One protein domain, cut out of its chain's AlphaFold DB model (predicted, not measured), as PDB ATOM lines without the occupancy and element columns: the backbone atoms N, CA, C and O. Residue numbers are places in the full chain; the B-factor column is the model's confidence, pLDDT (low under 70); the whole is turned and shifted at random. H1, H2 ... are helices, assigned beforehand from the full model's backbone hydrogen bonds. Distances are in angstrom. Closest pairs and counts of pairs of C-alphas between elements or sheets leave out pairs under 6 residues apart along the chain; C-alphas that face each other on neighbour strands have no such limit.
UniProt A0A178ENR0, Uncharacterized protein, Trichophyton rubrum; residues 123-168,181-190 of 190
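What this domain is: This is residues 123 to 168 and 181 to 190 of the 190 residues of an uncharacterized protein of Trichophyton rubrum (UniProt A0A178ENR0). This is a long, thin run of chain with little regular structure: one helix, H1, lies along the rod, and beyond it an unnamed stretch makes a wide loop that folds back through the tiny H2. Residues 147 to 152 stick out at that end, while the separate piece 181 to 190 lies at the other end, by residues 123 to 127. The printed part has 56 residues, with H1 then H2 holding 14; the class is all helix, with no named strand. It is extended, with a radius of gyration of the C-alphas of 17.1 A and spans of 51 by 23 by 17 A.

How they stand to each other: H1, residues 128 to 137, and H2, residues 156 to 159, are apart. A long link of 18 residues, 138 to 155, joins them. In H1 every O i to N i+4 pair is within hydrogen-bond range; H2 is too short for such a pair, and its one O i to N i+3 pair is within range.

Where its parts are: H1 runs 14.1 A from C-alpha 128 at (233.269, 252.865, 316.567) to C-alpha 137. H2 ends at C-alpha 159, at (235.476, 243.844, 340.245).

The domain as a whole: The C-alphas farthest apart, of Thr 153 and Pro 188, are 51.1 A apart. Residues 169 to 180 are not printed; C-alphas 168 and 181 lie 23.0 A apart across this cut. Residues 181 to 190 have pLDDT under 70.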
ATOM      1  N   ARG A 123     236.324 247.799 304.030       77.44
ATOM      2  CA  ARG A 123     235.193 247.171 304.709       77.44
ATOM      3  C   ARG A 123     234.326 248.281 305.252       77.44
ATOM      4  O   ARG A 123     234.859 249.157 305.919       77.44
ATOM      5  N   LYS A 124     233.024 248.239 304.976       74.88
ATOM      6  CA  LYS A 124     232.086 249.181 305.580       74.88
ATOM      7  C   LYS A 124     231.865 248.770 307.027       74.88
ATOM      8  O   LYS A 124     231.292 247.717 307.302       74.88
ATOM      9  N   CYS A 125     232.333 249.599 307.942       79.31
ATOM     10  CA  CYS A 125     232.304 249.293 309.359       79.31
ATOM     11  C   CYS A 125     231.273 250.169 310.103       79.31
ATOM     12  O   CYS A 125     230.825 251.192 309.594       79.31
ATOM     13  N   GLN A 126     230.858 249.741 311.298       84.56
ATOM     14  CA  GLN A 126     229.960 250.517 312.170       84.56
ATOM     15  C   GLN A 126     230.744 251.617 312.881       84.56
ATOM     16  O   GLN A 126     231.848 251.332 313.314       84.56
ATOM     17  N   ASP A 127     230.187 252.814 313.065       84.38
ATOM     18  CA  ASP A 127     230.889 253.899 313.767       84.38
ATOM     19  C   ASP A 127     231.350 253.464 315.170       84.38
ATOM     20  O   ASP A 127     230.541 253.226 316.077       84.38
ATOM     21  N   TRP A 128     232.668 253.342 315.333       86.69
ATOM     22  CA  TRP A 128     233.269 252.865 316.567       86.69
ATOM     23  C   TRP A 128     233.196 253.924 317.668       86.69
ATOM     24  O   TRP A 128     233.027 253.567 318.833       86.69
ATOM     25  N   ASN A 129     233.209 255.216 317.325       87.88
ATOM     26  CA  ASN A 129     233.046 256.287 318.308       87.88
ATOM     27  C   ASN A 129     231.663 256.241 318.958       87.88
ATOM     28  O   ASN A 129     231.566 256.363 320.176       87.88
ATOM     29  N   SER A 130     230.607 255.992 318.178       91.00
ATOM     30  CA  SER A 130     229.261 255.793 318.727       91.00
ATOM     31  C   SER A 130     229.199 254.598 319.685       91.00
ATOM     32  O   SER A 130     228.593 254.694 320.753       91.00
ATOM     33  N   LEU A 131     229.846 253.478 319.338       91.94
ATOM     34  CA  LEU A 131     229.907 252.302 320.212       91.94
ATOM     35  C   LEU A 131     230.689 252.588 321.500       91.94
ATOM     36  O   LEU A 131     230.223 252.241 322.587       91.94
ATOM     37  N   ARG A 132     231.854 253.235 321.385       92.00
ATOM     38  CA  ARG A 132     232.693 253.629 322.521       92.00
ATOM     39  C   ARG A 132     231.943 254.574 323.450       92.00
ATOM     40  O   ARG A 132     231.887 254.313 324.644       92.00
ATOM     41  N   GLN A 133     231.320 255.618 322.906       92.38
ATOM     42  CA  GLN A 133     230.550 256.583 323.686       92.38
ATOM     43  C   GLN A 133     229.432 255.888 324.469       92.38
ATOM     44  O   GLN A 133     229.304 256.102 325.670       92.38
ATOM     45  N   PHE A 134     228.680 254.994 323.819       94.69
ATOM     46  CA  PHE A 134     227.654 254.204 324.496       94.69
ATOM     47  C   PHE A 134     228.236 253.349 325.633       94.69
ATOM     48  O   PHE A 134     227.676 253.315 326.726       94.69
ATOM     49  N   ALA A 135     229.364 252.670 325.405       94.62
ATOM     50  CA  ALA A 135     230.026 251.877 326.439       94.62
ATOM     51  C   ALA A 135     230.503 252.737 327.623       94.62
ATOM     52  O   ALA A 135     230.331 252.330 328.770       94.62
ATOM     53  N   THR A 136     231.045 253.930 327.364       93.38
ATOM     54  CA  THR A 136     231.479 254.873 328.402       93.38
ATOM     55  C   THR A 136     230.297 255.422 329.205       93.38
ATOM     56  O   THR A 136     230.324 255.371 330.434       93.38
ATOM     57  N   ASP A 137     229.227 255.866 328.541       94.69
ATOM     58  CA  ASP A 137     228.032 256.426 329.194       94.69
ATOM     59  C   ASP A 137     227.271 255.394 330.040       94.69
ATOM     60  O   ASP A 137     226.569 255.747 330.992       94.69
ATOM     61  N   HIS A 138     227.420 254.111 329.706       95.12
ATOM     62  CA  HIS A 138     226.752 252.991 330.368       95.12
ATOM     63  C   HIS A 138     227.729 252.021 331.046       95.12
ATOM     64  O   HIS A 138     227.398 250.847 331.237       95.12
ATOM     65  N   SER A 139     228.924 252.489 331.416       94.12
ATOM     66  CA  SER A 139     229.946 251.630 332.015       94.12
ATOM     67  C   SER A 139     229.459 250.995 333.320       94.12
ATOM     68  O   SER A 139     228.923 251.659 334.207       94.12
ATOM     69  N   ALA A 140     229.698 249.690 333.464       94.88
ATOM     70  CA  ALA A 140     229.487 248.975 334.723       94.88
ATOM     71  C   ALA A 140     230.624 249.216 335.737       94.88
ATOM     72  O   ALA A 140     230.572 248.676 336.843       94.88
ATOM     73  N   CYS A 141     231.651 249.991 335.361       94.94
ATOM     74  CA  CYS A 141     232.870 250.211 336.138       94.94
ATOM     75  C   CYS A 141     233.485 248.890 336.617       94.94
ATOM     76  O   CYS A 141     233.602 248.650 337.819       94.94
ATOM     77  N   TYR A 142     233.804 248.021 335.654       93.44
ATOM     78  CA  TYR A 142     234.344 246.684 335.872       93.44
ATOM     79  C   TYR A 142     235.852 246.647 335.600       93.44
ATOM     80  O   TYR A 142     236.310 247.173 334.588       93.44
ATOM     81  N   MET A 143     236.605 245.945 336.447       92.12
ATOM     82  CA  MET A 143     238.007 245.602 336.202       92.12
ATOM     83  C   MET A 143     238.229 244.091 336.142       92.12
ATOM     84  O   MET A 143     237.572 243.320 336.841       92.12
ATOM     85  N   ASP A 144     239.213 243.662 335.356       90.19
ATOM     86  CA  ASP A 144     239.690 242.279 335.391       90.19
ATOM     87  C   ASP A 144     240.342 241.943 336.738       90.19
ATOM     88  O   ASP A 144     240.834 242.825 337.448       90.19
ATOM     89  N   THR A 145     240.397 240.647 337.071       89.88
ATOM     90  CA  THR A 145     241.153 240.174 338.237       89.88
ATOM     91  C   THR A 145     242.590 240.704 338.156       89.88
ATOM     92  O   THR A 145     243.290 240.422 337.174       89.88
ATOM     93  N   PRO A 146     243.073 241.452 339.167       89.50
ATOM     94  CA  PRO A 146     244.453 241.913 339.193       89.50
ATOM     95  C   PRO A 146     245.423 240.741 339.041       89.50
ATOM     96  O   PRO A 146     245.238 239.705 339.667       89.50
ATOM     97  N   ARG A 147     246.527 240.923 338.307       86.12
ATOM     98  CA  ARG A 147     247.548 239.863 338.133       86.12
ATOM     99  C   ARG A 147     248.136 239.337 339.449       86.12
ATOM    100  O   ARG A 147     248.703 238.254 339.467       86.12
ATOM    101  N   VAL A 148     248.061 240.135 340.514       88.69
ATOM    102  CA  VAL A 148     248.551 239.798 341.861       88.69
ATOM    103  C   VAL A 148     247.501 239.095 342.728       88.69
ATOM    104  O   VAL A 148     247.830 238.656 343.825       88.69
ATOM    105  N   ALA A 149     246.251 239.027 342.269       89.31
ATOM    106  CA  ALA A 149     245.162 238.355 342.958       89.31
ATOM    107  C   ALA A 149     244.971 236.938 342.405       89.31
ATOM    108  O   ALA A 149     245.204 236.677 341.225       89.31
ATOM    109  N   ASP A 150     244.527 236.034 343.272       89.06
ATOM    110  CA  ASP A 150     244.135 234.687 342.881       89.06
ATOM    111  C   ASP A 150     242.732 234.726 342.238       89.06
ATOM    112  O   ASP A 150     241.771 235.125 342.904       89.06
ATOM    113  N   PRO A 151     242.588 234.344 340.955       84.69
ATOM    114  CA  PRO A 151     241.315 234.402 340.243       84.69
ATOM    115  C   PRO A 151     240.241 233.473 340.810       84.69
ATOM    116  O   PRO A 151     239.063 233.759 340.613       84.69
ATOM    117  N   ASP A 152     240.612 232.413 341.530       87.44
ATOM    118  CA  ASP A 152     239.641 231.473 342.099       87.44
ATOM    119  C   ASP A 152     239.031 231.989 343.412       87.44
ATOM    120  O   ASP A 152     237.969 231.530 343.838       87.44
ATOM    121  N   THR A 153     239.688 232.954 344.060       93.25
ATOM    122  CA  THR A 153     239.281 233.479 345.372       93.25
ATOM    123  C   THR A 153     238.976 234.976 345.374       93.25
ATOM    124  O   THR A 153     238.438 235.487 346.361       93.25
ATOM    125  N   PHE A 154     239.258 235.690 344.282       92.75
ATOM    126  CA  PHE A 154     238.944 237.109 344.161       92.75
ATOM    127  C   PHE A 154     237.414 237.339 344.139       92.75
ATOM    128  O   PHE A 154     236.712 236.761 343.305       92.75
ATOM    129  N   PRO A 155     236.847 238.152 345.055       94.31
ATOM    130  CA  PRO A 155     235.396 238.294 345.162       94.31
ATOM    131  C   PRO A 155     234.766 238.954 343.930       94.31
ATOM    132  O   PRO A 155     235.171 240.046 343.544       94.31
ATOM    133  N   PHE A 156     233.680 238.378 343.400       91.19
ATOM    134  CA  PHE A 156     232.970 238.924 342.231       91.19
ATOM    135  C   PHE A 156     232.566 240.402 342.390       91.19
ATOM    136  O   PHE A 156     232.707 241.204 341.472       91.19
ATOM    137  N   GLY A 157     232.103 240.796 343.580       93.62
ATOM    138  CA  GLY A 157     231.735 242.188 343.859       93.62
ATOM    139  C   GLY A 157     232.915 243.166 343.815       93.62
ATOM    140  O   GLY A 157     232.709 244.341 343.534       93.62
ATOM    141  N   ALA A 158     234.142 242.690 344.049       94.44
ATOM    142  CA  ALA A 158     235.349 243.516 344.067       94.44
ATOM    143  C   ALA A 158     235.824 243.928 342.666       94.44
ATOM    144  O   ALA A 158     236.723 244.752 342.549       94.44
ATOM    145  N   HIS A 159     235.222 243.384 341.607       92.81
ATOM    146  CA  HIS A 159     235.476 243.844 340.245       92.81
ATOM    147  C   HIS A 159     234.781 245.171 339.923       92.81
ATOM    148  O   HIS A 159     235.166 245.832 338.964       92.81
ATOM    149  N   PHE A 160     233.750 245.550 340.683       95.62
ATOM    150  CA  PHE A 160     232.893 246.690 340.368       95.62
ATOM    151  C   PHE A 160     233.292 247.955 341.133       95.62
ATOM    152  O   PHE A 160     233.815 247.894 342.242       95.62
ATOM    153  N   GLY A 161     232.979 249.117 340.554       93.88
ATOM    154  CA  GLY A 161     233.348 250.434 341.089       93.88
ATOM    155  C   GLY A 161     234.680 250.969 340.553       93.88
ATOM    156  O   GLY A 161     235.139 252.021 340.992       93.88
ATOM    157  N   HIS A 162     235.277 250.272 339.586       92.31
ATOM    158  CA  HIS A 162     236.529 250.628 338.930       92.31
ATOM    159  C   HIS A 162     236.248 251.004 337.474       92.31
ATOM    160  O   HIS A 162     236.175 250.142 336.605       92.31
ATOM    161  N   CYS A 163     236.014 252.289 337.214       91.38
ATOM    162  CA  CYS A 163     235.758 252.767 335.857       91.38
ATOM    163  C   CYS A 163     237.082 252.952 335.103       91.38
ATOM    164  O   CYS A 163     238.077 253.383 335.693       91.38
ATOM    165  N   ASP A 164     237.083 252.634 333.812       87.44
ATOM    166  CA  ASP A 164     238.158 253.029 332.906       87.44
ATOM    167  C   ASP A 164     238.103 254.541 332.607       87.44
ATOM    168  O   ASP A 164     237.213 255.265 333.062       87.44
ATOM    169  N   ASP A 165     239.095 255.038 331.873       87.31
ATOM    170  CA  ASP A 165     239.162 256.426 331.406       87.31
ATOM    171  C   ASP A 165     238.461 256.630 330.046       87.31
ATOM    172  O   ASP A 165     238.658 257.654 329.389       87.31
ATOM    173  N   GLY A 166     237.653 255.656 329.610       82.19
ATOM    174  CA  GLY A 166     237.015 255.628 328.297       82.19
ATOM    175  C   GLY A 166     237.942 255.228 327.145       82.19
ATOM    176  O   GLY A 166     237.502 255.215 325.991       82.19
ATOM    177  N   THR A 167     239.213 254.901 327.406       84.81
ATOM    178  CA  THR A 167     240.118 254.386 326.373       84.81
ATOM    179  C   THR A 167     239.982 252.867 326.230       84.81
ATOM    180  O   THR A 167     240.129 252.113 327.184       84.81
ATOM    181  N   ASP A 168     239.712 252.394 325.010       85.75
ATOM    182  CA  ASP A 168     239.528 250.961 324.702       85.75
ATOM    183  C   ASP A 168     240.679 250.368 323.857       85.75
ATOM    184  O   ASP A 168     240.657 249.197 323.477       85.75
ATOM    185  N   HIS A 181     245.178 250.815 301.806       52.97
ATOM    186  CA  HIS A 181     243.841 250.322 302.115       52.97
ATOM    187  C   HIS A 181     243.800 249.704 303.533       52.97
ATOM    188  O   HIS A 181     244.802 249.249 304.073       52.97
ATOM    189  N   GLY A 182     242.666 249.822 304.217       52.88
ATOM    190  CA  GLY A 182     242.465 249.399 305.605       52.88
ATOM    191  C   GLY A 182     240.977 249.441 305.946       52.88
ATOM    192  O   GLY A 182     240.164 249.799 305.089       52.88
ATOM    193  N   ALA A 183     240.601 249.091 307.179       57.75
ATOM    194  CA  ALA A 183     239.230 249.311 307.642       57.75
ATOM    195  C   ALA A 183     238.914 250.814 307.543       57.75
ATOM    196  O   ALA A 183     239.572 251.630 308.190       57.75
ATOM    197  N   VAL A 184     237.953 251.175 306.693       55.50
ATOM    198  CA  VAL A 184     237.497 252.557 306.516       55.50
ATOM    199  C   VAL A 184     236.025 252.624 306.868       55.50
ATOM    200  O   VAL A 184     235.222 251.825 306.405       55.50
ATOM    201  N   TRP A 185     235.667 253.574 307.713       57.56
ATOM    202  CA  TRP A 185     234.303 253.708 308.218       57.56
ATOM    203  C   TRP A 185     233.392 254.396 307.187       57.56
ATOM    204  O   TRP A 185     232.209 254.081 307.104       57.56
ATOM    205  N   ASP A 186     233.994 255.192 306.295       55.38
ATOM    206  CA  ASP A 186     233.356 255.831 305.143       55.38
ATOM    207  C   ASP A 186     233.880 255.216 303.830       55.38
ATOM    208  O   ASP A 186     234.902 255.631 303.277       55.38
ATOM    209  N   GLY A 187     233.197 254.180 303.342       53.34
ATOM    210  CA  GLY A 187     233.453 253.534 302.049       53.34
ATOM    211  C   GLY A 187     232.218 253.575 301.141       53.34
ATOM    212  O   GLY A 187     231.124 253.866 301.626       53.34
ATOM    213  N   PRO A 188     232.361 253.303 299.829       53.88
ATOM    214  CA  PRO A 188     231.208 253.187 298.939       53.88
ATOM    215  C   PRO A 188     230.249 252.095 299.439       53.88
ATOM    216  O   PRO A 188     230.689 251.073 299.973       53.88
ATOM    217  N   ASP A 189     228.945 252.314 299.267       52.91
ATOM    218  CA  ASP A 189     227.946 251.270 299.495       52.91
ATOM    219  C   ASP A 189     228.215 250.090 298.545       52.91
ATOM    220  O   ASP A 189     228.506 250.300 297.365       52.91
ATOM    221  N   ALA A 190     228.176 248.868 299.087       50.16
ATOM    222  CA  ALA A 190     228.453 247.626 298.358       50.16
ATOM    223  C   ALA A 190     227.325 247.211 297.399       50.16
ATOM    224  O   ALA A 190     226.142 247.480 297.718       50.16
TER     225      ALA A 190